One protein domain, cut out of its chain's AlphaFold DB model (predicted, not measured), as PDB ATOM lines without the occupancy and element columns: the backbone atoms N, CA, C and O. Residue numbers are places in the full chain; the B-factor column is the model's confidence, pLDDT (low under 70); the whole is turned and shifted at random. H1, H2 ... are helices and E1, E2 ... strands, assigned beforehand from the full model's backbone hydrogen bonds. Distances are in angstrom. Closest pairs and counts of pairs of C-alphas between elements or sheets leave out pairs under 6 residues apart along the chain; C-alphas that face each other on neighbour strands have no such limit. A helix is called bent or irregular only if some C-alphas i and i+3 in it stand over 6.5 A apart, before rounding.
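What this domain is: This is residues 198 to 361 of the 396 residues of the protein "PDZ domain-containing protein" of Abscondita terminalis (UniProt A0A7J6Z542). Picture a twisted five-stranded sheet with H1 and H4 over one face and H2 between these two helices; beyond the helices, the two-stranded sheet E6 E7 packs on H1 and H2, and the two-stranded sheet E4 E5 on H2 and H4. Residues 279 to 284, of which 280 to 284 belong to H3, stick out at one end, and the turn of the hairpin E1 and E2 lies at the other. The printed part has 164 residues, with four named helices and ten named strands in the order E1 E2 H1 E3 H2 E4 H3 E5 E6 E7 E8 H4 E9 E10. The large sheet is mixed, order E1 E2 E3 E8 E9; the class is mixed, helices and strands. It is compact, with a radius of gyration of the C-alphas of 15.5 A, and spans 55 by 36 by 29 A.

Where its parts are: Find C-alpha 198 at (118.933, 154.328, 126.117), where E1, residues 198 to 204, begins its 20.3 A. Next come E2, 211 to 217, and H1, 222 to 237, 23.8 A long from C-alpha 222 at (114.218, 153.467, 140.436). Read on through E3, 242 to 246, H2, 255 to 266, 16.1 A, E4, 272 to 278, H3, 280 to 285, E5, 287 to 290, E6, 294 to 298, E7, 306 to 311, E8, 320 to 325, H4, 332 to 340, E9, 345 to 350, and E10, 358 to 360, ending at (111.992, 139.302, 144.917).

How they stand to each other: In the large sheet, look for N 201 and O 214 at 2.9 A across the antiparallel E1 and E2, then for the parallel pairs: N 244 and O 213, 2.8 A; N 245 and O 322, 2.8 A; N 323 and O 347, 2.8 A. E2, H1, E3 and E8, H4, E9 are strand-helix-strand units, parallel neighbour strands with a helix between, both right-handed. H1, height 10.7 A, and H4, 9.8 A, lie on the same face, in two layers, helices over a sheet. H1 touches H2 at a shallow tilt of 6 degrees, closest C-alphas Ala 222 and Thr 257, 5.5 A. H2 touches H4, closest C-alphas Val 255 and Ala 332, 5.8 A. The closest C-alphas of H1 and E6, Asp 223 and Tyr 298, are 4.8 A apart; across the hairpin E6 and E7, N 297 and O 308 are within hydrogen-bond range at 2.9 A. Those of E4 and H4, Tyr 273 and Ala 339, are 5.8 A apart; N 289 and O 274, 2.8 A, lie across the antiparallel E4 and E5. E10 pairs with no named strand and is near E4. Each O i to N i+4 pair is within hydrogen-bond range in H2 and H4, against 10 of 12 in H1 and 0 of 2 in H3, where 1 of 3 O i to N i+3 pairs is. H1 and H3 are irregular: C-alphas 223 and 226 are 7.5 A apart, 281 and 284 8.5 A.

The domain as a whole: The C-alphas farthest apart are those of Asn 206 and Lys 281, 55.0 A. The printed part has no cut and no long link. Its mean pLDDT is 91.4, and residue 302 alone is under 70.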
ATOM      1  N   ALA A 198     117.806 154.507 127.027       92.94
ATOM      2  CA  ALA A 198     118.933 154.328 126.117       92.94
ATOM      3  C   ALA A 198     118.780 155.145 124.826       92.94
ATOM      4  O   ALA A 198     119.759 155.647 124.273       92.94
ATOM      5  N   TYR A 199     117.550 155.279 124.325       94.50
ATOM      6  CA  TYR A 199     117.277 156.017 123.097       94.50
ATOM      7  C   TYR A 199     115.820 156.460 123.011       94.50
ATOM      8  O   TYR A 199     114.915 155.688 123.323       94.50
ATOM      9  N   TYR A 200     115.595 157.676 122.511       97.94
ATOM     10  CA  TYR A 200     114.273 158.158 122.133       97.94
ATOM     11  C   TYR A 200     114.296 158.786 120.740       97.94
ATOM     12  O   TYR A 200     115.192 159.566 120.411       97.94
ATOM     13  N   LYS A 201     113.284 158.471 119.930       97.75
ATOM     14  CA  LYS A 201     113.061 159.105 118.632       97.75
ATOM     15  C   LYS A 201     111.579 159.240 118.331       97.75
ATOM     16  O   LYS A 201     110.818 158.287 118.465       97.75
ATOM     17  N   LEU A 202     111.205 160.406 117.822       97.25
ATOM     18  CA  LEU A 202     109.897 160.625 117.231       97.25
ATOM     19  C   LEU A 202     109.888 160.179 115.763       97.25
ATOM     20  O   LEU A 202     110.737 160.593 114.968       97.25
ATOM     21  N   PHE A 203     108.879 159.402 115.386       95.38
ATOM     22  CA  PHE A 203     108.540 159.121 113.998       95.38
ATOM     23  C   PHE A 203     107.229 159.810 113.625       95.38
ATOM     24  O   PHE A 203     106.176 159.542 114.206       95.38
ATOM     25  N   ASN A 204     107.294 160.673 112.613       90.12
ATOM     26  CA  ASN A 204     106.107 161.234 111.981       90.12
ATOM     27  C   ASN A 204     105.642 160.255 110.910       90.12
ATOM     28  O   ASN A 204     106.383 159.979 109.964       90.12
ATOM     29  N   THR A 205     104.440 159.708 111.063       81.38
ATOM     30  CA  THR A 205     103.881 158.806 110.055       81.38
ATOM     31  C   THR A 205     102.957 159.575 109.121       81.38
ATOM     32  O   THR A 205     102.198 160.446 109.545       81.38
ATOM     33  N   ASN A 206     102.989 159.220 107.838       76.00
ATOM     34  CA  ASN A 206     102.057 159.772 106.852       76.00
ATOM     35  C   ASN A 206     100.642 159.178 107.001       76.00
ATOM     36  O   ASN A 206      99.701 159.648 106.368       76.00
ATOM     37  N   THR A 207     100.481 158.152 107.842       70.12
ATOM     38  CA  THR A 207      99.211 157.468 108.089       70.12
ATOM     39  C   THR A 207      98.470 158.152 109.233       70.12
ATOM     40  O   THR A 207      98.841 158.019 110.398       70.12
ATOM     41  N   ASN A 208      97.393 158.867 108.907       74.06
ATOM     42  CA  ASN A 208      96.465 159.482 109.870       74.06
ATOM     43  C   ASN A 208      97.113 160.469 110.860       74.06
ATOM     44  O   ASN A 208      96.570 160.702 111.936       74.06
ATOM     45  N   GLY A 209      98.277 161.034 110.523       82.19
ATOM     46  CA  GLY A 209      98.969 162.002 111.376       82.19
ATOM     47  C   GLY A 209      99.521 161.427 112.685       82.19
ATOM     48  O   GLY A 209      99.812 162.206 113.591       82.19
ATOM     49  N   LYS A 210      99.679 160.098 112.805       89.25
ATOM     50  CA  LYS A 210     100.206 159.475 114.031       89.25
ATOM     51  C   LYS A 210     101.649 159.892 114.292       89.25
ATOM     52  O   LYS A 210     102.482 159.923 113.375       89.25
ATOM     53  N   ARG A 211     101.936 160.141 115.569       94.06
ATOM     54  CA  ARG A 211     103.228 160.588 116.097       94.06
ATOM     55  C   ARG A 211     103.747 159.503 117.024       94.06
ATOM     56  O   ARG A 211     103.276 159.364 118.149       94.06
ATOM     57  N   VAL A 212     104.658 158.685 116.508       96.56
ATOM     58  CA  VAL A 212     105.081 157.454 117.176       96.56
ATOM     59  C   VAL A 212     106.364 157.714 117.956       96.56
ATOM     60  O   VAL A 212     107.409 157.974 117.359       96.56
ATOM     61  N   GLY A 213     106.290 157.649 119.283       97.69
ATOM     62  CA  GLY A 213     107.458 157.717 120.154       97.69
ATOM     63  C   GLY A 213     108.131 156.351 120.243       97.69
ATOM     64  O   GLY A 213     107.544 155.410 120.764       97.69
ATOM     65  N   TYR A 214     109.356 156.229 119.741       98.44
ATOM     66  CA  TYR A 214     110.181 155.035 119.911       98.44
ATOM     67  C   TYR A 214     111.113 155.220 121.099       98.44
ATOM     68  O   TYR A 214     111.973 156.100 121.060       98.44
ATOM     69  N   LEU A 215     110.933 154.402 122.131       98.62
ATOM     70  CA  LEU A 215     111.714 154.419 123.362       98.62
ATOM     71  C   LEU A 215     112.402 153.070 123.550       98.62
ATOM     72  O   LEU A 215     111.733 152.056 123.724       98.62
ATOM     73  N   VAL A 216     113.733 153.077 123.566       97.06
ATOM     74  CA  VAL A 216     114.537 151.938 124.017       97.06
ATOM     75  C   VAL A 216     114.756 152.090 125.512       97.06
ATOM     76  O   VAL A 216     115.396 153.052 125.944       97.06
ATOM     77  N   TYR A 217     114.190 151.164 126.289       97.50
ATOM     78  CA  TYR A 217     114.237 151.200 127.745       97.50
ATOM     79  C   TYR A 217     114.863 149.917 128.293       97.50
ATOM     80  O   TYR A 217     114.211 148.876 128.316       97.50
ATOM     81  N   ASN A 218     116.118 149.988 128.739       92.12
ATOM     82  CA  ASN A 218     116.958 148.816 129.029       92.12
ATOM     83  C   ASN A 218     116.903 148.312 130.481       92.12
ATOM     84  O   ASN A 218     117.524 147.302 130.799       92.12
ATOM     85  N   GLY A 219     116.177 148.972 131.384       92.56
ATOM     86  CA  GLY A 219     116.042 148.469 132.753       92.56
ATOM     87  C   GLY A 219     115.105 149.292 133.619       92.56
ATOM     88  O   GLY A 219     115.090 150.516 133.537       92.56
ATOM     89  N   PHE A 220     114.354 148.634 134.499       94.44
ATOM     90  CA  PHE A 220     113.500 149.310 135.476       94.44
ATOM     91  C   PHE A 220     114.323 149.712 136.702       94.44
ATOM     92  O   PHE A 220     114.335 149.017 137.714       94.44
ATOM     93  N   LYS A 221     115.035 150.837 136.610       92.06
ATOM     94  CA  LYS A 221     115.875 151.357 137.701       92.06
ATOM     95  C   LYS A 221     115.207 152.557 138.370       92.06
ATOM     96  O   LYS A 221     114.975 153.577 137.722       92.06
ATOM     97  N   ALA A 222     114.917 152.442 139.664       92.62
ATOM     98  CA  ALA A 222     114.218 153.467 140.436       92.62
ATOM     99  C   ALA A 222     115.032 154.757 140.565       92.62
ATOM    100  O   ALA A 222     114.470 155.849 140.512       92.62
ATOM    101  N   ASP A 223     116.359 154.659 140.642       91.56
ATOM    102  CA  ASP A 223     117.218 155.840 140.653       91.56
ATOM    103  C   ASP A 223     117.194 156.627 139.335       91.56
ATOM    104  O   ASP A 223     117.551 157.801 139.351       91.56
ATOM    105  N   PHE A 224     116.697 156.054 138.229       95.06
ATOM    106  CA  PHE A 224     116.460 156.721 136.939       95.06
ATOM    107  C   PHE A 224     114.996 157.111 136.676       95.06
ATOM    108  O   PHE A 224     114.632 157.457 135.548       95.06
ATOM    109  N   ASN A 225     114.138 157.094 137.700       96.75
ATOM    110  CA  ASN A 225     112.746 157.528 137.565       96.75
ATOM    111  C   ASN A 225     112.620 158.965 137.024       96.75
ATOM    112  O   ASN A 225     111.702 159.241 136.253       96.75
ATOM    113  N   GLY A 226     113.532 159.870 137.400       97.69
ATOM    114  CA  GLY A 226     113.537 161.257 136.921       97.69
ATOM    115  C   GLY A 226     113.843 161.363 135.426       97.69
ATOM    116  O   GLY A 226     113.136 162.043 134.689       97.69
ATOM    117  N   GLU A 227     114.844 160.634 134.930       97.62
ATOM    118  CA  GLU A 227     115.176 160.594 133.503       97.62
ATOM    119  C   GLU A 227     114.068 159.948 132.670       97.62
ATOM    120  O   GLU A 227     113.750 160.432 131.581       97.62
ATOM    121  N   LEU A 228     113.436 158.897 133.201       98.56
ATOM    122  CA  LEU A 228     112.245 158.320 132.589       98.56
ATOM    123  C   LEU A 228     111.110 159.356 132.526       98.56
ATOM    124  O   LEU A 228     110.517 159.572 131.472       98.56
ATOM    125  N   ASN A 229     110.843 160.071 133.618       98.69
ATOM    126  CA  ASN A 229     109.818 161.111 133.638       98.69
ATOM    127  C   ASN A 229     110.129 162.269 132.667       98.69
ATOM    128  O   ASN A 229     109.229 162.807 132.018       98.69
ATOM    129  N   ALA A 230     111.407 162.625 132.515       98.69
ATOM    130  CA  ALA A 230     111.867 163.671 131.607       98.69
ATOM    131  C   ALA A 230     111.686 163.300 130.125       98.69
ATOM    132  O   ALA A 230     111.268 164.152 129.332       98.69
ATOM    133  N   VAL A 231     111.931 162.041 129.727       98.75
ATOM    134  CA  VAL A 231     111.662 161.618 128.339       98.75
ATOM    135  C   VAL A 231     110.166 161.652 128.029       98.75
ATOM    136  O   VAL A 231     109.779 162.067 126.938       98.75
ATOM    137  N   PHE A 232     109.300 161.360 129.001       98.62
ATOM    138  CA  PHE A 232     107.858 161.530 128.822       98.62
ATOM    139  C   PHE A 232     107.430 163.003 128.757       98.62
ATOM    140  O   PHE A 232     106.526 163.345 127.994       98.62
ATOM    141  N   ALA A 233     108.129 163.918 129.438       98.62
ATOM    142  CA  ALA A 233     107.945 165.356 129.219       98.62
ATOM    143  C   ALA A 233     108.287 165.771 127.774       98.62
ATOM    144  O   ALA A 233     107.621 166.633 127.192       98.62
ATOM    145  N   GLN A 234     109.319 165.162 127.176       98.50
ATOM    146  CA  GLN A 234     109.638 165.344 125.758       98.50
ATOM    147  C   GLN A 234     108.548 164.744 124.859       98.50
ATOM    148  O   GLN A 234     108.067 165.442 123.973       98.50
ATOM    149  N   MET A 235     108.080 163.520 125.122       98.38
ATOM    150  CA  MET A 235     106.996 162.892 124.352       98.38
ATOM    151  C   MET A 235     105.695 163.711 124.366       98.38
ATOM    152  O   MET A 235     105.014 163.800 123.344       98.38
ATOM    153  N   LYS A 236     105.369 164.366 125.490       97.31
ATOM    154  CA  LYS A 236     104.244 165.313 125.572       97.31
ATOM    155  C   LYS A 236     104.426 166.497 124.626       97.31
ATOM    156  O   LYS A 236     103.513 166.813 123.873       97.31
ATOM    157  N   ARG A 237     105.603 167.138 124.639       97.12
ATOM    158  CA  ARG A 237     105.931 168.245 123.713       97.12
ATOM    159  C   ARG A 237     105.906 167.792 122.256       97.12
ATOM    160  O   ARG A 237     105.482 168.539 121.380       97.12
ATOM    161  N   ASP A 238     106.301 166.549 122.025       96.38
ATOM    162  CA  ASP A 238     106.269 165.915 120.718       96.38
ATOM    163  C   ASP A 238     104.873 165.447 120.310       96.38
ATOM    164  O   ASP A 238     104.745 164.954 119.194       96.38
ATOM    165  N   ASN A 239     103.838 165.620 121.141       94.38
ATOM    166  CA  ASN A 239     102.459 165.186 120.893       94.38
ATOM    167  C   ASN A 239     102.366 163.711 120.468       94.38
ATOM    168  O   ASN A 239     101.703 163.385 119.484       94.38
ATOM    169  N   VAL A 240     103.086 162.828 121.162       96.62
ATOM    170  CA  VAL A 240     103.085 161.385 120.881       96.62
ATOM    171  C   VAL A 240     101.680 160.792 121.056       96.62
ATOM    172  O   VAL A 240     101.036 161.019 122.077       96.62
ATOM    173  N   THR A 241     101.234 160.014 120.065       94.25
ATOM    174  CA  THR A 241      99.920 159.335 120.033       94.25
ATOM    175  C   THR A 241     100.031 157.814 120.136       94.25
ATOM    176  O   THR A 241      99.106 157.143 120.585       94.25
ATOM    177  N   ASP A 242     101.170 157.259 119.721       95.62
ATOM    178  CA  ASP A 242     101.460 155.827 119.707       95.62
ATOM    179  C   ASP A 242     102.885 155.619 120.229       95.62
ATOM    180  O   ASP A 242     103.766 156.449 119.993       95.62
ATOM    181  N   ILE A 243     103.146 154.500 120.893       97.81
ATOM    182  CA  ILE A 243     104.478 154.190 121.423       97.81
ATOM    183  C   ILE A 243     104.994 152.894 120.813       97.81
ATOM    184  O   ILE A 243     104.260 151.917 120.701       97.81
ATOM    185  N   ILE A 244     106.279 152.878 120.465       98.44
ATOM    186  CA  ILE A 244     107.061 151.649 120.354       98.44
ATOM    187  C   ILE A 244     107.978 151.605 121.578       98.44
ATOM    188  O   ILE A 244     108.914 152.396 121.681       98.44
ATOM    189  N   LEU A 245     107.685 150.702 122.509       98.62
ATOM    190  CA  LEU A 245     108.455 150.465 123.723       98.62
ATOM    191  C   LEU A 245     109.360 149.253 123.494       98.62
ATOM    192  O   LEU A 245     108.893 148.122 123.415       98.62
ATOM    193  N   ASP A 246     110.656 149.477 123.344       98.31
ATOM    194  CA  ASP A 246     111.619 148.410 123.099       98.31
ATOM    195  C   ASP A 246     112.211 147.903 124.414       98.31
ATOM    196  O   ASP A 246     112.977 148.611 125.072       98.31
ATOM    197  N   LEU A 247     111.826 146.674 124.780       96.75
ATOM    198  CA  LEU A 247     112.234 145.973 126.000       96.75
ATOM    199  C   LEU A 247     113.070 144.721 125.693       96.75
ATOM    200  O   LEU A 247     113.249 143.871 126.568       96.75
ATOM    201  N   ARG A 248     113.600 144.585 124.468       91.88
ATOM    202  CA  ARG A 248     114.355 143.393 124.030       91.88
ATOM    203  C   ARG A 248     115.620 143.117 124.846       91.88
ATOM    204  O   ARG A 248     116.129 142.010 124.821       91.88
ATOM    205  N   TYR A 249     116.159 144.101 125.557       86.75
ATOM    206  CA  TYR A 249     117.331 143.908 126.427       86.75
ATOM    207  C   TYR A 249     117.028 144.244 127.887       86.75
ATOM    208  O   TYR A 249     117.935 144.491 128.674       86.75
ATOM    209  N   ASN A 250     115.743 144.269 128.255       92.00
ATOM    210  CA  ASN A 250     115.294 144.664 129.581       92.00
ATOM    211  C   ASN A 250     114.809 143.457 130.398       92.00
ATOM    212  O   ASN A 250     113.661 143.014 130.275       92.00
ATOM    213  N   GLY A 251     115.672 142.984 131.299       89.31
ATOM    214  CA  GLY A 251     115.385 141.895 132.242       89.31
ATOM    215  C   GLY A 251     114.466 142.268 133.419       89.31
ATOM    216  O   GLY A 251     114.294 141.473 134.346       89.31
ATOM    217  N   GLY A 252     113.895 143.474 133.414       90.50
ATOM    218  CA  GLY A 252     112.977 143.977 134.428       90.50
ATOM    219  C   GLY A 252     113.662 144.872 135.458       90.50
ATOM    220  O   GLY A 252     114.482 145.724 135.114       90.50
ATOM    221  N   GLY A 253     113.272 144.716 136.726       90.88
ATOM    222  CA  GLY A 253     113.774 145.517 137.840       90.88
ATOM    223  C   GLY A 253     112.670 145.991 138.784       90.88
ATOM    224  O   GLY A 253     111.794 145.215 139.166       90.88
ATOM    225  N   SER A 254     112.721 147.266 139.158       92.31
ATOM    226  CA  SER A 254     111.818 147.926 140.096       92.31
ATOM    227  C   SER A 254     110.353 147.901 139.650       92.31
ATOM    228  O   SER A 254     109.962 148.503 138.644       92.31
ATOM    229  N   VAL A 255     109.506 147.282 140.476       92.31
ATOM    230  CA  VAL A 255     108.042 147.322 140.334       92.31
ATOM    231  C   VAL A 255     107.507 148.751 140.480       92.31
ATOM    232  O   VAL A 255     106.550 149.128 139.806       92.31
ATOM    233  N   GLU A 256     108.141 149.585 141.308       94.25
ATOM    234  CA  GLU A 256     107.759 150.994 141.449       94.25
ATOM    235  C   GLU A 256     107.938 151.754 140.130       94.25
ATOM    236  O   GLU A 256     107.043 152.481 139.701       94.25
ATOM    237  N   THR A 257     109.067 151.540 139.453       96.94
ATOM    238  CA  THR A 257     109.341 152.145 138.147       96.94
ATOM    239  C   THR A 257     108.363 151.635 137.089       96.94
ATOM    240  O   THR A 257     107.951 152.399 136.220       96.94
ATOM    241  N   ALA A 258     107.913 150.380 137.190       96.69
ATOM    242  CA  ALA A 258     106.876 149.844 136.311       96.69
ATOM    243  C   ALA A 258     105.510 150.518 136.510       96.69
ATOM    244  O   ALA A 258     104.837 150.832 135.529       96.69
ATOM    245  N   VAL A 259     105.119 150.812 137.756       96.88
ATOM    246  CA  VAL A 259     103.914 151.610 138.056       96.88
ATOM    247  C   VAL A 259     104.055 153.043 137.529       96.88
ATOM    248  O   VAL A 259     103.106 153.592 136.964       96.88
ATOM    249  N   ALA A 260     105.237 153.650 137.676       97.81
ATOM    250  CA  ALA A 260     105.519 154.981 137.145       97.81
ATOM    251  C   ALA A 260     105.381 155.017 135.613       97.81
ATOM    252  O   ALA A 260     104.635 155.845 135.091       97.81
ATOM    253  N   LEU A 261     106.008 154.072 134.903       98.19
ATOM    254  CA  LEU A 261     105.883 153.929 133.450       98.19
ATOM    255  C   LEU A 261     104.429 153.675 133.024       98.19
ATOM    256  O   LEU A 261     103.941 154.292 132.076       98.19
ATOM    257  N   GLY A 262     103.715 152.824 133.766       96.81
ATOM    258  CA  GLY A 262     102.287 152.584 133.580       96.81
ATOM    259  C   GLY A 262     101.466 153.871 133.651       96.81
ATOM    260  O   GLY A 262     100.609 154.109 132.801       96.81
ATOM    261  N   THR A 263     101.768 154.745 134.615       97.56
ATOM    262  CA  THR A 263     101.089 156.041 134.786       97.56
ATOM    263  C   THR A 263     101.412 156.978 133.620       97.56
ATOM    264  O   THR A 263     100.513 157.582 133.037       97.56
ATOM    265  N   MET A 264     102.688 157.059 133.230       98.31
ATOM    266  CA  MET A 264     103.153 157.907 132.128       98.31
ATOM    267  C   MET A 264     102.479 157.561 130.791       98.31
ATOM    268  O   MET A 264     102.060 158.464 130.065       98.31
ATOM    269  N   ILE A 265     102.347 156.265 130.483       97.81
ATOM    270  CA  ILE A 265     101.750 155.771 129.233       97.81
ATOM    271  C   ILE A 265     100.219 155.841 129.266       97.81
ATOM    272  O   ILE A 265      99.608 156.307 128.308       97.81
ATOM    273  N   SER A 266      99.592 155.368 130.347       95.12
ATOM    274  CA  SER A 266      98.125 155.299 130.434       95.12
ATOM    275  C   SER A 266      97.463 156.668 130.586       95.12
ATOM    276  O   SER A 266      96.301 156.828 130.216       95.12
ATOM    277  N   GLY A 267      98.175 157.633 131.172       95.81
ATOM    278  CA  GLY A 267      97.610 158.923 131.557       95.81
ATOM    279  C   GLY A 267      96.584 158.838 132.693       95.81
ATOM    280  O   GLY A 267      95.774 159.749 132.848       95.81
ATOM    281  N   GLN A 268      96.582 157.747 133.467       94.56
ATOM    282  CA  GLN A 268      95.637 157.519 134.564       94.56
ATOM    283  C   GLN A 268      96.339 157.496 135.924       94.56
ATOM    284  O   GLN A 268      97.510 157.144 136.033       94.56
ATOM    285  N   VAL A 269      95.593 157.846 136.974       96.31
ATOM    286  CA  VAL A 269      96.033 157.846 138.379       96.31
ATOM    287  C   VAL A 269      94.974 157.181 139.252       96.31
ATOM    288  O   VAL A 269      93.804 157.115 138.870       96.31
ATOM    289  N   ASP A 270      95.383 156.660 140.409       95.75
ATOM    290  CA  ASP A 270      94.514 156.024 141.410       95.75
ATOM    291  C   ASP A 270      93.701 154.827 140.883       95.75
ATOM    292  O   ASP A 270      92.698 154.417 141.471       95.75
ATOM    293  N   LYS A 271      94.145 154.230 139.771       94.00
ATOM    294  CA  LYS A 271      93.586 152.990 139.222       94.00
ATOM    295  C   LYS A 271      94.488 151.800 139.552       94.00
ATOM    296  O   LYS A 271      95.707 151.953 139.465       94.00
ATOM    297  N   PRO A 272      93.934 150.628 139.904       93.94
ATOM    298  CA  PRO A 272      94.738 149.442 140.198       93.94
ATOM    299  C   PRO A 272      95.562 148.980 139.000       93.94
ATOM    300  O   PRO A 272      95.019 148.649 137.950       93.94
ATOM    301  N   TYR A 273      96.881 148.938 139.141       94.19
ATOM    302  CA  TYR A 273      97.777 148.548 138.055       94.19
ATOM    303  C   TYR A 273      98.169 147.076 138.158       94.19
ATOM    304  O   TYR A 273      98.049 146.324 137.195       94.19
ATOM    305  N   ILE A 274      98.575 146.656 139.355       90.75
ATOM    306  CA  ILE A 274      99.024 145.295 139.650       90.75
ATOM    307  C   ILE A 274      98.514 144.850 141.012       90.75
ATOM    308  O   ILE A 274      98.339 145.675 141.905       90.75
ATOM    309  N   ASN A 275      98.335 143.546 141.185       83.56
ATOM    310  CA  ASN A 275      98.151 142.913 142.484       83.56
ATOM    311  C   ASN A 275      99.393 142.116 142.844       83.56
ATOM    312  O   ASN A 275      99.966 141.439 141.992       83.56
ATOM    313  N   LEU A 276      99.772 142.179 144.115       81.75
ATOM    314  CA  LEU A 276     100.869 141.417 144.684       81.75
ATOM    315  C   LEU A 276     100.319 140.402 145.685       81.75
ATOM    316  O   LEU A 276      99.483 140.737 146.530       81.75
ATOM    317  N   LYS A 277     100.830 139.172 145.606       80.88
ATOM    318  CA  LYS A 277     100.642 138.142 146.629       80.88
ATOM    319  C   LYS A 277     101.989 137.614 147.078       80.88
ATOM    320  O   LYS A 277     102.662 136.900 146.338       80.88
ATOM    321  N   TYR A 278     102.342 137.967 148.293       81.12
ATOM    322  CA  TYR A 278     103.508 137.506 149.007       81.12
ATOM    323  C   TYR A 278     103.276 136.133 149.642       81.12
ATOM    324  O   TYR A 278     102.151 135.632 149.726       81.12
ATOM    325  N   ASN A 279     104.374 135.522 150.079       74.69
ATOM    326  CA  ASN A 279     104.356 134.324 150.910       74.69
ATOM    327  C   ASN A 279     103.789 134.597 152.321       74.69
ATOM    328  O   ASN A 279     103.559 135.742 152.719       74.69
ATOM    329  N   ASP A 280     103.605 133.527 153.095       75.50
ATOM    330  CA  ASP A 280     102.935 133.572 154.400       75.50
ATOM    331  C   ASP A 280     103.659 134.435 155.451       75.50
ATOM    332  O   ASP A 280     103.030 134.897 156.405       75.50
ATOM    333  N   LYS A 281     104.958 134.721 155.265       72.06
ATOM    334  CA  LYS A 281     105.732 135.604 156.154       72.06
ATOM    335  C   LYS A 281     105.440 137.090 155.932       72.06
ATOM    336  O   LYS A 281     105.562 137.868 156.873       72.06
ATOM    337  N   HIS A 282     105.006 137.468 154.730       74.56
ATOM    338  CA  HIS A 282     104.820 138.860 154.303       74.56
ATOM    339  C   HIS A 282     103.394 139.111 153.787       74.56
ATOM    340  O   HIS A 282     103.157 139.762 152.774       74.56
ATOM    341  N   THR A 283     102.389 138.560 154.468       79.12
ATOM    342  CA  THR A 283     100.986 138.725 154.046       79.12
ATOM    343  C   THR A 283     100.461 140.155 154.194       79.12
ATOM    344  O   THR A 283      99.437 140.482 153.592       79.12
ATOM    345  N   LYS A 284     101.146 141.017 154.961       89.00
ATOM    346  CA  LYS A 284     100.778 142.431 155.153       89.00
ATOM    347  C   LYS A 284     101.070 143.274 153.910       89.00
ATOM    348  O   LYS A 284     100.482 144.334 153.738       89.00
ATOM    349  N   GLU A 285     101.963 142.790 153.060       85.69
ATOM    350  CA  GLU A 285     102.419 143.399 151.818       85.69
ATOM    351  C   GLU A 285     101.523 143.019 150.625       85.69
ATOM    352  O   GLU A 285     101.664 143.573 149.532       85.69
ATOM    353  N   ASN A 286     100.570 142.101 150.829       83.06
ATOM    354  CA  ASN A 286      99.558 141.751 149.837       83.06
ATOM    355  C   ASN A 286      98.684 142.955 149.481       83.06
ATOM    356  O   ASN A 286      98.245 143.706 150.352       83.06
ATOM    357  N   GLY A 287      98.325 143.068 148.205       88.25
ATOM    358  CA  GLY A 287      97.329 144.038 147.766       88.25
ATOM    359  C   GLY A 287      97.587 144.608 146.383       88.25
ATOM    360  O   GLY A 287      98.515 144.215 145.676       88.25
ATOM    361  N   ALA A 288      96.727 145.548 146.007       91.06
ATOM    362  CA  ALA A 288      96.836 146.266 144.751       91.06
ATOM    363  C   ALA A 288      97.801 147.449 144.887       91.06
ATOM    364  O   ALA A 288      97.710 148.235 145.832       91.06
ATOM    365  N   TRP A 289      98.693 147.614 143.914       94.44
ATOM    366  CA  TRP A 289      99.400 148.870 143.704       94.44
ATOM    367  C   TRP A 289      98.694 149.650 142.604       94.44
ATOM    368  O   TRP A 289      98.510 149.159 141.486       94.44
ATOM    369  N   ASN A 290      98.311 150.878 142.933       96.31
ATOM    370  CA  ASN A 290      97.641 151.777 142.005       96.31
ATOM    371  C   ASN A 290      98.652 152.642 141.247       96.31
ATOM    372  O   ASN A 290      99.739 152.929 141.752       96.31
ATOM    373  N   LEU A 291      98.252 153.094 140.058       96.62
ATOM    374  CA  LEU A 291      98.915 154.165 139.315       96.62
ATOM    375  C   LEU A 291      99.025 155.425 140.184       96.62
ATOM    376  O   LEU A 291      98.076 155.775 140.889       96.62
ATOM    377  N   LYS A 292     100.172 156.112 140.135       96.94
ATOM    378  CA  LYS A 292     100.510 157.215 141.051       96.94
ATOM    379  C   LYS A 292     100.752 158.502 140.279       96.94
ATOM    380  O   LYS A 292     101.390 158.485 139.239       96.94
ATOM    381  N   SER A 293     100.327 159.637 140.824       97.44
ATOM    382  CA  SER A 293     100.553 160.958 140.215       97.44
ATOM    383  C   SER A 293     101.988 161.483 140.360       97.44
ATOM    384  O   SER A 293     102.324 162.512 139.767       97.44
ATOM    385  N   THR A 294     102.843 160.795 141.122       98.06
ATOM    386  CA  THR A 294     104.235 161.181 141.381       98.06
ATOM    387  C   THR A 294     105.211 160.033 141.141       98.06
ATOM    388  O   THR A 294     104.872 158.860 141.310       98.06
ATOM    389  N   VAL A 295     106.444 160.387 140.778       97.44
ATOM    390  CA  VAL A 295     107.603 159.487 140.818       97.44
ATOM    391  C   VAL A 295     108.507 159.859 141.985       97.44
ATOM    392  O   VAL A 295     108.674 161.042 142.293       97.44
ATOM    393  N   ASN A 296     109.110 158.867 142.642       97.19
ATOM    394  CA  ASN A 296     110.176 159.126 143.606       97.19
ATOM    395  C   ASN A 296     111.501 159.371 142.877       97.19
ATOM    396  O   ASN A 296     111.784 158.728 141.865       97.19
ATOM    397  N   LEU A 297     112.315 160.262 143.436       96.62
ATOM    398  CA  LEU A 297     113.676 160.549 142.992       96.62
ATOM    399  C   LEU A 297     114.666 159.984 144.009       96.62
ATOM    400  O   LEU A 297     114.430 160.081 145.217       96.62
ATOM    401  N   TYR A 298     115.773 159.423 143.526       93.56
ATOM    402  CA  TYR A 298     116.803 158.820 144.370       93.56
ATOM    403  C   TYR A 298     118.195 159.328 144.005       93.56
ATOM    404  O   TYR A 298     118.434 159.804 142.895       93.56
ATOM    405  N   GLN A 299     119.125 159.211 144.951       90.06
ATOM    406  CA  GLN A 299     120.549 159.349 144.662       90.06
ATOM    407  C   GLN A 299     121.000 158.218 143.732       90.06
ATOM    408  O   GLN A 299     120.580 157.072 143.888       90.06
ATOM    409  N   LYS A 300     121.877 158.554 142.787       85.06
ATOM    410  CA  LYS A 300     122.538 157.596 141.897       85.06
ATOM    411  C   LYS A 300     123.511 156.729 142.693       85.06
ATOM    412  O   LYS A 300     124.330 157.268 143.438       85.06
ATOM    413  N   GLY A 301     123.448 155.410 142.519       74.38
ATOM    414  CA  GLY A 301     124.402 154.481 143.127       74.38
ATOM    415  C   GLY A 301     123.783 153.158 143.568       74.38
ATOM    416  O   GLY A 301     122.684 152.790 143.174       74.38
ATOM    417  N   ASN A 302     124.504 152.425 144.416       68.38
ATOM    418  CA  ASN A 302     124.145 151.047 144.775       68.38
ATOM    419  C   ASN A 302     123.089 150.938 145.889       68.38
ATOM    420  O   ASN A 302     122.670 149.836 146.232       68.38
ATOM    421  N   THR A 303     122.650 152.063 146.455       72.06
ATOM    422  CA  THR A 303     121.626 152.108 147.503       72.06
ATOM    423  C   THR A 303     120.558 153.120 147.123       72.06
ATOM    424  O   THR A 303     120.869 154.258 146.777       72.06
ATOM    425  N   LEU A 304     119.291 152.729 147.248       78.38
ATOM    426  CA  LEU A 304     118.164 153.628 147.031       78.38
ATOM    427  C   LEU A 304     118.003 154.584 148.216       78.38
ATOM    428  O   LEU A 304     117.389 154.252 149.226       78.38
ATOM    429  N   VAL A 305     118.532 155.798 148.070       86.88
ATOM    430  CA  VAL A 305     118.316 156.901 149.015       86.88
ATOM    431  C   VAL A 305     117.378 157.910 148.370       86.88
ATOM    432  O   VAL A 305     117.772 158.610 147.439       86.88
ATOM    433  N   LYS A 306     116.126 157.972 148.839       92.50
ATOM    434  CA  LYS A 306     115.125 158.901 148.300       92.50
ATOM    435  C   LYS A 306     115.544 160.347 148.584       92.50
ATOM    436  O   LYS A 306     115.753 160.716 149.735       92.50
ATOM    437  N   THR A 307     115.628 161.165 147.541       96.50
ATOM    438  CA  THR A 307     115.975 162.595 147.616       96.50
ATOM    439  C   THR A 307     114.766 163.503 147.464       96.50
ATOM    440  O   THR A 307     114.812 164.662 147.868       96.50
ATOM    441  N   GLY A 308     113.675 162.992 146.893       97.56
ATOM    442  CA  GLY A 308     112.469 163.767 146.658       97.56
ATOM    443  C   GLY A 308     111.434 163.007 145.844       97.56
ATOM    444  O   GLY A 308     111.455 161.777 145.754       97.56
ATOM    445  N   SER A 309     110.509 163.756 145.263       98.12
ATOM    446  CA  SER A 309     109.510 163.262 144.321       98.12
ATOM    447  C   SER A 309     109.062 164.392 143.408       98.12
ATOM    448  O   SER A 309     109.075 165.550 143.824       98.12
ATOM    449  N   GLU A 310     108.597 164.055 142.215       98.00
ATOM    450  CA  GLU A 310     108.045 165.018 141.262       98.00
ATOM    451  C   GLU A 310     106.780 164.480 140.589       98.00
ATOM    452  O   GLU A 310     106.516 163.276 140.597       98.00
ATOM    453  N   THR A 311     105.976 165.383 140.025       98.44
ATOM    454  CA  THR A 311     104.749 165.028 139.302       98.44
ATOM    455  C   THR A 311     105.072 164.258 138.022       98.44
ATOM    456  O   THR A 311     105.979 164.621 137.271       98.44
ATOM    457  N   VAL A 312     104.292 163.212 137.746       97.69
ATOM    458  CA  VAL A 312     104.437 162.394 136.538       97.69
ATOM    459  C   VAL A 312     104.036 163.182 135.287       97.69
ATOM    460  O   VAL A 312     102.963 163.789 135.213       97.69
ATOM    461  N   ASN A 313     104.862 163.101 134.248       98.25
ATOM    462  CA  ASN A 313     104.543 163.540 132.901       98.25
ATOM    463  C   ASN A 313     103.698 162.481 132.193       98.25
ATOM    464  O   ASN A 313     104.196 161.597 131.508       98.25
ATOM    465  N   MET A 314     102.389 162.600 132.370       97.06
ATOM    466  CA  MET A 314     101.390 161.751 131.724       97.06
ATOM    467  C   MET A 314     101.148 162.163 130.268       97.06
ATOM    468  O   MET A 314     100.981 163.357 129.985       97.06
ATOM    469  N   LEU A 315     101.094 161.185 129.363       96.12
ATOM    470  CA  LEU A 315     100.560 161.377 128.014       96.12
ATOM    471  C   LEU A 315      99.032 161.472 128.046       96.12
ATOM    472  O   LEU A 315      98.376 160.957 128.949       96.12
ATOM    473  N   SER A 316      98.462 162.126 127.039       82.56
ATOM    474  CA  SER A 316      97.027 162.426 126.919       82.56
ATOM    475  C   SER A 316      96.171 161.223 126.482       82.56
ATOM    476  O   SER A 316      95.140 161.411 125.842       82.56
ATOM    477  N   GLY A 317      96.608 160.001 126.801       71.81
ATOM    478  CA  GLY A 317      96.089 158.750 126.250       71.81
ATOM    479  C   GLY A 317      96.873 158.312 125.012       71.81
ATOM    480  O   GLY A 317      96.960 159.035 124.024       71.81
ATOM    481  N   VAL A 318      97.470 157.122 125.089       90.19
ATOM    482  CA  VAL A 318      98.178 156.474 123.979       90.19
ATOM    483  C   VAL A 318      97.233 155.481 123.310       90.19
ATOM    484  O   VAL A 318      96.715 154.583 123.971       90.19
ATOM    485  N   ASP A 319      97.041 155.607 121.996       88.06
ATOM    486  CA  ASP A 319      96.132 154.740 121.238       88.06
ATOM    487  C   ASP A 319      96.644 153.298 121.186       88.06
ATOM    488  O   ASP A 319      95.889 152.340 121.375       88.06
ATOM    489  N   LYS A 320      97.934 153.143 120.869       94.06
ATOM    490  CA  LYS A 320      98.600 151.848 120.720       94.06
ATOM    491  C   LYS A 320      99.997 151.869 121.309       94.06
ATOM    492  O   LYS A 320     100.770 152.800 121.083       94.06
ATOM    493  N   VAL A 321     100.327 150.781 121.989       97.44
ATOM    494  CA  VAL A 321     101.663 150.504 122.505       97.44
ATOM    495  C   VAL A 321     102.163 149.230 121.836       97.44
ATOM    496  O   VAL A 321     101.647 148.142 122.079       97.44
ATOM    497  N   TYR A 322     103.166 149.357 120.980       97.94
ATOM    498  CA  TYR A 322     103.887 148.220 120.425       97.94
ATOM    499  C   TYR A 322     105.077 147.929 121.325       97.94
ATOM    500  O   TYR A 322     105.928 148.794 121.503       97.94
ATOM    501  N   VAL A 323     105.151 146.731 121.888       98.31
ATOM    502  CA  VAL A 323     106.268 146.338 122.745       98.31
ATOM    503  C   VAL A 323     107.164 145.377 121.987       98.31
ATOM    504  O   VAL A 323     106.700 144.329 121.538       98.31
ATOM    505  N   LEU A 324     108.439 145.733 121.822       97.50
ATOM    506  CA  LEU A 324     109.417 144.827 121.225       97.50
ATOM    507  C   LEU A 324     109.974 143.908 122.311       97.50
ATOM    508  O   LEU A 324     110.467 144.399 123.330       97.50
ATOM    509  N   THR A 325     109.904 142.598 122.087       93.81
ATOM    510  CA  THR A 325     110.269 141.573 123.076       93.81
ATOM    511  C   THR A 325     111.200 140.514 122.502       93.81
ATOM    512  O   THR A 325     111.267 140.306 121.288       93.81
ATOM    513  N   ASN A 326     111.928 139.842 123.389       86.25
ATOM    514  CA  ASN A 326     112.597 138.572 123.120       86.25
ATOM    515  C   ASN A 326     112.704 137.744 124.418       86.25
ATOM    516  O   ASN A 326     112.184 138.145 125.460       86.25
ATOM    517  N   GLU A 327     113.450 136.639 124.370       84.50
ATOM    518  CA  GLU A 327     113.695 135.747 125.513       84.50
ATOM    519  C   GLU A 327     114.369 136.414 126.729       84.50
ATOM    520  O   GLU A 327     114.289 135.887 127.836       84.50
ATOM    521  N   GLY A 328     115.018 137.571 126.551       82.81
ATOM    522  CA  GLY A 328     115.633 138.356 127.624       82.81
ATOM    523  C   GLY A 328     114.677 139.344 128.301       82.81
ATOM    524  O   GLY A 328     114.991 139.869 129.371       82.81
ATOM    525  N   THR A 329     113.505 139.603 127.714       88.00
ATOM    526  CA  THR A 329     112.477 140.465 128.306       88.00
ATOM    527  C   THR A 329     111.834 139.757 129.501       88.00
ATOM    528  O   THR A 329     111.163 138.743 129.316       88.00
ATOM    529  N   ALA A 330     112.008 140.278 130.722       87.12
ATOM    530  CA  ALA A 330     111.607 139.568 131.943       87.12
ATOM    531  C   ALA A 330     111.013 140.467 133.045       87.12
ATOM    532  O   ALA A 330     111.253 141.675 133.087       87.12
ATOM    533  N   SER A 331     110.303 139.864 134.006       91.19
ATOM    534  CA  SER A 331     109.944 140.492 135.290       91.19
ATOM    535  C   SER A 331     109.155 141.800 135.112       91.19
ATOM    536  O   SER A 331     108.132 141.802 134.440       91.19
ATOM    537  N   ALA A 332     109.608 142.933 135.664       93.12
ATOM    538  CA  ALA A 332     108.941 144.234 135.538       93.12
ATOM    539  C   ALA A 332     108.602 144.637 134.082       93.12
ATOM    540  O   ALA A 332     107.619 145.352 133.863       93.12
ATOM    541  N   SER A 333     109.350 144.143 133.087       95.31
ATOM    542  CA  SER A 333     108.999 144.279 131.667       95.31
ATOM    543  C   SER A 333     107.704 143.538 131.325       95.31
ATOM    544  O   SER A 333     106.794 144.118 130.739       95.31
ATOM    545  N   GLU A 334     107.597 142.272 131.729       91.00
ATOM    546  CA  GLU A 334     106.423 141.414 131.513       91.00
ATOM    547  C   GLU A 334     105.214 141.925 132.298       91.00
ATOM    548  O   GLU A 334     104.119 142.029 131.747       91.00
ATOM    549  N   LEU A 335     105.440 142.348 133.544       91.31
ATOM    550  CA  LEU A 335     104.464 143.059 134.366       91.31
ATOM    551  C   LEU A 335     103.904 144.279 133.635       91.31
ATOM    552  O   LEU A 335     102.693 144.456 133.574       91.31
ATOM    553  N   THR A 336     104.776 145.120 133.073       95.56
ATOM    554  CA  THR A 336     104.366 146.339 132.364       95.56
ATOM    555  C   THR A 336     103.538 146.007 131.128       95.56
ATOM    556  O   THR A 336     102.502 146.630 130.911       95.56
ATOM    557  N   ILE A 337     103.960 145.012 130.339       93.62
ATOM    558  CA  ILE A 337     103.211 144.542 129.164       93.62
ATOM    559  C   ILE A 337     101.804 144.106 129.574       93.62
ATOM    560  O   ILE A 337     100.827 144.516 128.948       93.62
ATOM    561  N   ASP A 338     101.703 143.285 130.615       89.25
ATOM    562  CA  ASP A 338     100.437 142.693 131.028       89.25
ATOM    563  C   ASP A 338      99.494 143.703 131.696       89.25
ATOM    564  O   ASP A 338      98.308 143.765 131.371       89.25
ATOM    565  N   ALA A 339     100.020 144.556 132.574       91.50
ATOM    566  CA  ALA A 339      99.237 145.573 133.266       91.50
ATOM    567  C   ALA A 339      98.745 146.678 132.316       91.50
ATOM    568  O   ALA A 339      97.604 147.134 132.433       91.50
ATOM    569  N   LEU A 340      99.552 147.085 131.325       92.81
ATOM    570  CA  LEU A 340      99.154 148.107 130.349       92.81
ATOM    571  C   LEU A 340      97.995 147.677 129.448       92.81
ATOM    572  O   LEU A 340      97.276 148.553 128.970       92.81
ATOM    573  N   ARG A 341      97.754 146.375 129.238       90.94
ATOM    574  CA  ARG A 341      96.622 145.888 128.419       90.94
ATOM    575  C   ARG A 341      95.259 146.337 128.944       90.94
ATOM    576  O   ARG A 341      94.305 146.426 128.178       90.94
ATOM    577  N   VAL A 342      95.164 146.653 130.236       90.50
ATOM    578  CA  VAL A 342      93.945 147.200 130.853       90.50
ATOM    579  C   VAL A 342      93.706 148.665 130.458       90.50
ATOM    580  O   VAL A 342      92.569 149.137 130.502       90.50
ATOM    581  N   TYR A 343      94.764 149.380 130.074       91.31
ATOM    582  CA  TYR A 343      94.785 150.835 129.921       91.31
ATOM    583  C   TYR A 343      95.065 151.317 128.495       91.31
ATOM    584  O   TYR A 343      94.744 152.460 128.176       91.31
ATOM    585  N   ALA A 344      95.652 150.473 127.647       91.31
ATOM    586  CA  ALA A 344      96.010 150.783 126.270       91.31
ATOM    587  C   ALA A 344      95.920 149.534 125.379       91.31
ATOM    588  O   ALA A 344      95.949 148.398 125.857       91.31
ATOM    589  N   ASN A 345      95.858 149.733 124.060       93.81
ATOM    590  CA  ASN A 345      95.951 148.634 123.104       93.81
ATOM    591  C   ASN A 345      97.418 148.202 122.947       93.81
ATOM    592  O   ASN A 345      98.186 148.843 122.223       93.81
ATOM    593  N   VAL A 346      97.806 147.141 123.657       94.88
ATOM    594  CA  VAL A 346      99.182 146.632 123.681       94.88
ATOM    595  C   VAL A 346      99.347 145.470 122.704       94.88
ATOM    596  O   VAL A 346      98.664 144.453 122.822       94.88
ATOM    597  N   ALA A 347     100.308 145.586 121.790       94.69
ATOM    598  CA  ALA A 347     100.722 144.512 120.892       94.69
ATOM    599  C   ALA A 347     102.205 144.191 121.099       94.69
ATOM    600  O   ALA A 347     103.043 145.087 121.064       94.69
ATOM    601  N   THR A 348     102.541 142.919 121.287       93.50
ATOM    602  CA  THR A 348     103.934 142.456 121.371       93.50
ATOM    603  C   THR A 348     104.454 142.064 119.990       93.50
ATOM    604  O   THR A 348     103.723 141.472 119.196       93.50
ATOM    605  N   ILE A 349     105.713 142.388 119.696       95.88
ATOM    606  CA  ILE A 349     106.398 142.049 118.444       95.88
ATOM    607  C   ILE A 349     107.773 141.467 118.782       95.88
ATOM    608  O   ILE A 349     108.577 142.126 119.439       95.88
ATOM    609  N   GLY A 350     108.063 140.273 118.271       93.12
ATOM    610  CA  GLY A 350     109.319 139.565 118.508       93.12
ATOM    611  C   GLY A 350     109.067 138.160 119.037       93.12
ATOM    612  O   GLY A 350     108.063 137.544 118.677       93.12
ATOM    613  N   ASP A 351     109.975 137.683 119.882       88.38
ATOM    614  CA  ASP A 351     109.913 136.341 120.464       88.38
ATOM    615  C   ASP A 351     109.186 136.346 121.824       88.38
ATOM    616  O   ASP A 351     109.022 137.416 122.434       88.38
ATOM    617  N   PRO A 352     108.742 135.168 122.315       87.69
ATOM    618  CA  PRO A 352     108.216 135.018 123.668       87.69
ATOM    619  C   PRO A 352     109.167 135.574 124.736       87.69
ATOM    620  O   PRO A 352     110.388 135.474 124.612       87.69
ATOM    621  N   THR A 353     108.587 136.151 125.789       86.25
ATOM    622  CA  THR A 353     109.319 136.684 126.944       86.25
ATOM    623  C   THR A 353     109.836 135.564 127.853       86.25
ATOM    624  O   THR A 353     109.522 134.387 127.672       86.25
ATOM    625  N   TYR A 354     110.628 135.931 128.857       85.12
ATOM    626  CA  TYR A 354     111.310 134.995 129.752       85.12
ATOM    627  C   TYR A 354     110.374 134.169 130.663       85.12
ATOM    628  O   TYR A 354     110.714 133.056 131.072       85.12
ATOM    629  N   GLY A 355     109.195 134.694 131.005       81.19
ATOM    630  CA  GLY A 355     108.168 134.020 131.801       81.19
ATOM    631  C   GLY A 355     108.314 134.179 133.318       81.19
ATOM    632  O   GLY A 355     107.979 133.256 134.061       81.19
ATOM    633  N   LYS A 356     108.828 135.312 133.819       79.75
ATOM    634  CA  LYS A 356     109.062 135.562 135.255       79.75
ATOM    635  C   LYS A 356     107.967 136.442 135.869       79.75
ATOM    636  O   LYS A 356     108.177 137.621 136.142       79.75
ATOM    637  N   PHE A 357     106.828 135.837 136.207       78.62
ATOM    638  CA  PHE A 357     105.673 136.491 136.861       78.62
ATOM    639  C   PHE A 357     105.763 136.561 138.398       78.62
ATOM    640  O   PHE A 357     104.773 136.485 139.128       78.62
ATOM    641  N   VAL A 358     106.989 136.662 138.904       80.38
ATOM    642  CA  VAL A 358     107.307 136.687 140.331       80.38
ATOM    643  C   VAL A 358     108.342 137.759 140.622       80.38
ATOM    644  O   VAL A 358     109.154 138.108 139.761       80.38
ATOM    645  N   GLY A 359     108.334 138.271 141.845       80.31
ATOM    646  CA  GLY A 359     109.281 139.270 142.297       80.31
ATOM    647  C   GLY A 359     109.974 138.881 143.590       80.31
ATOM    648  O   GLY A 359     109.566 137.978 144.327       80.31
ATOM    649  N   SER A 360     111.080 139.567 143.824       81.12
ATOM    650  CA  SER A 360     111.992 139.302 144.917       81.12
ATOM    651  C   SER A 360     112.264 140.551 145.732       81.12
ATOM    652  O   SER A 360     112.044 141.673 145.276       81.12
ATOM    653  N   ILE A 361     112.783 140.337 146.932       81.00
ATOM    654  CA  ILE A 361     113.350 141.384 147.781       81.00
ATOM    655  C   ILE A 361     114.817 141.068 148.042       81.00
ATOM    656  O   ILE A 361     115.237 139.919 147.923       81.00
TER     657      ILE A 361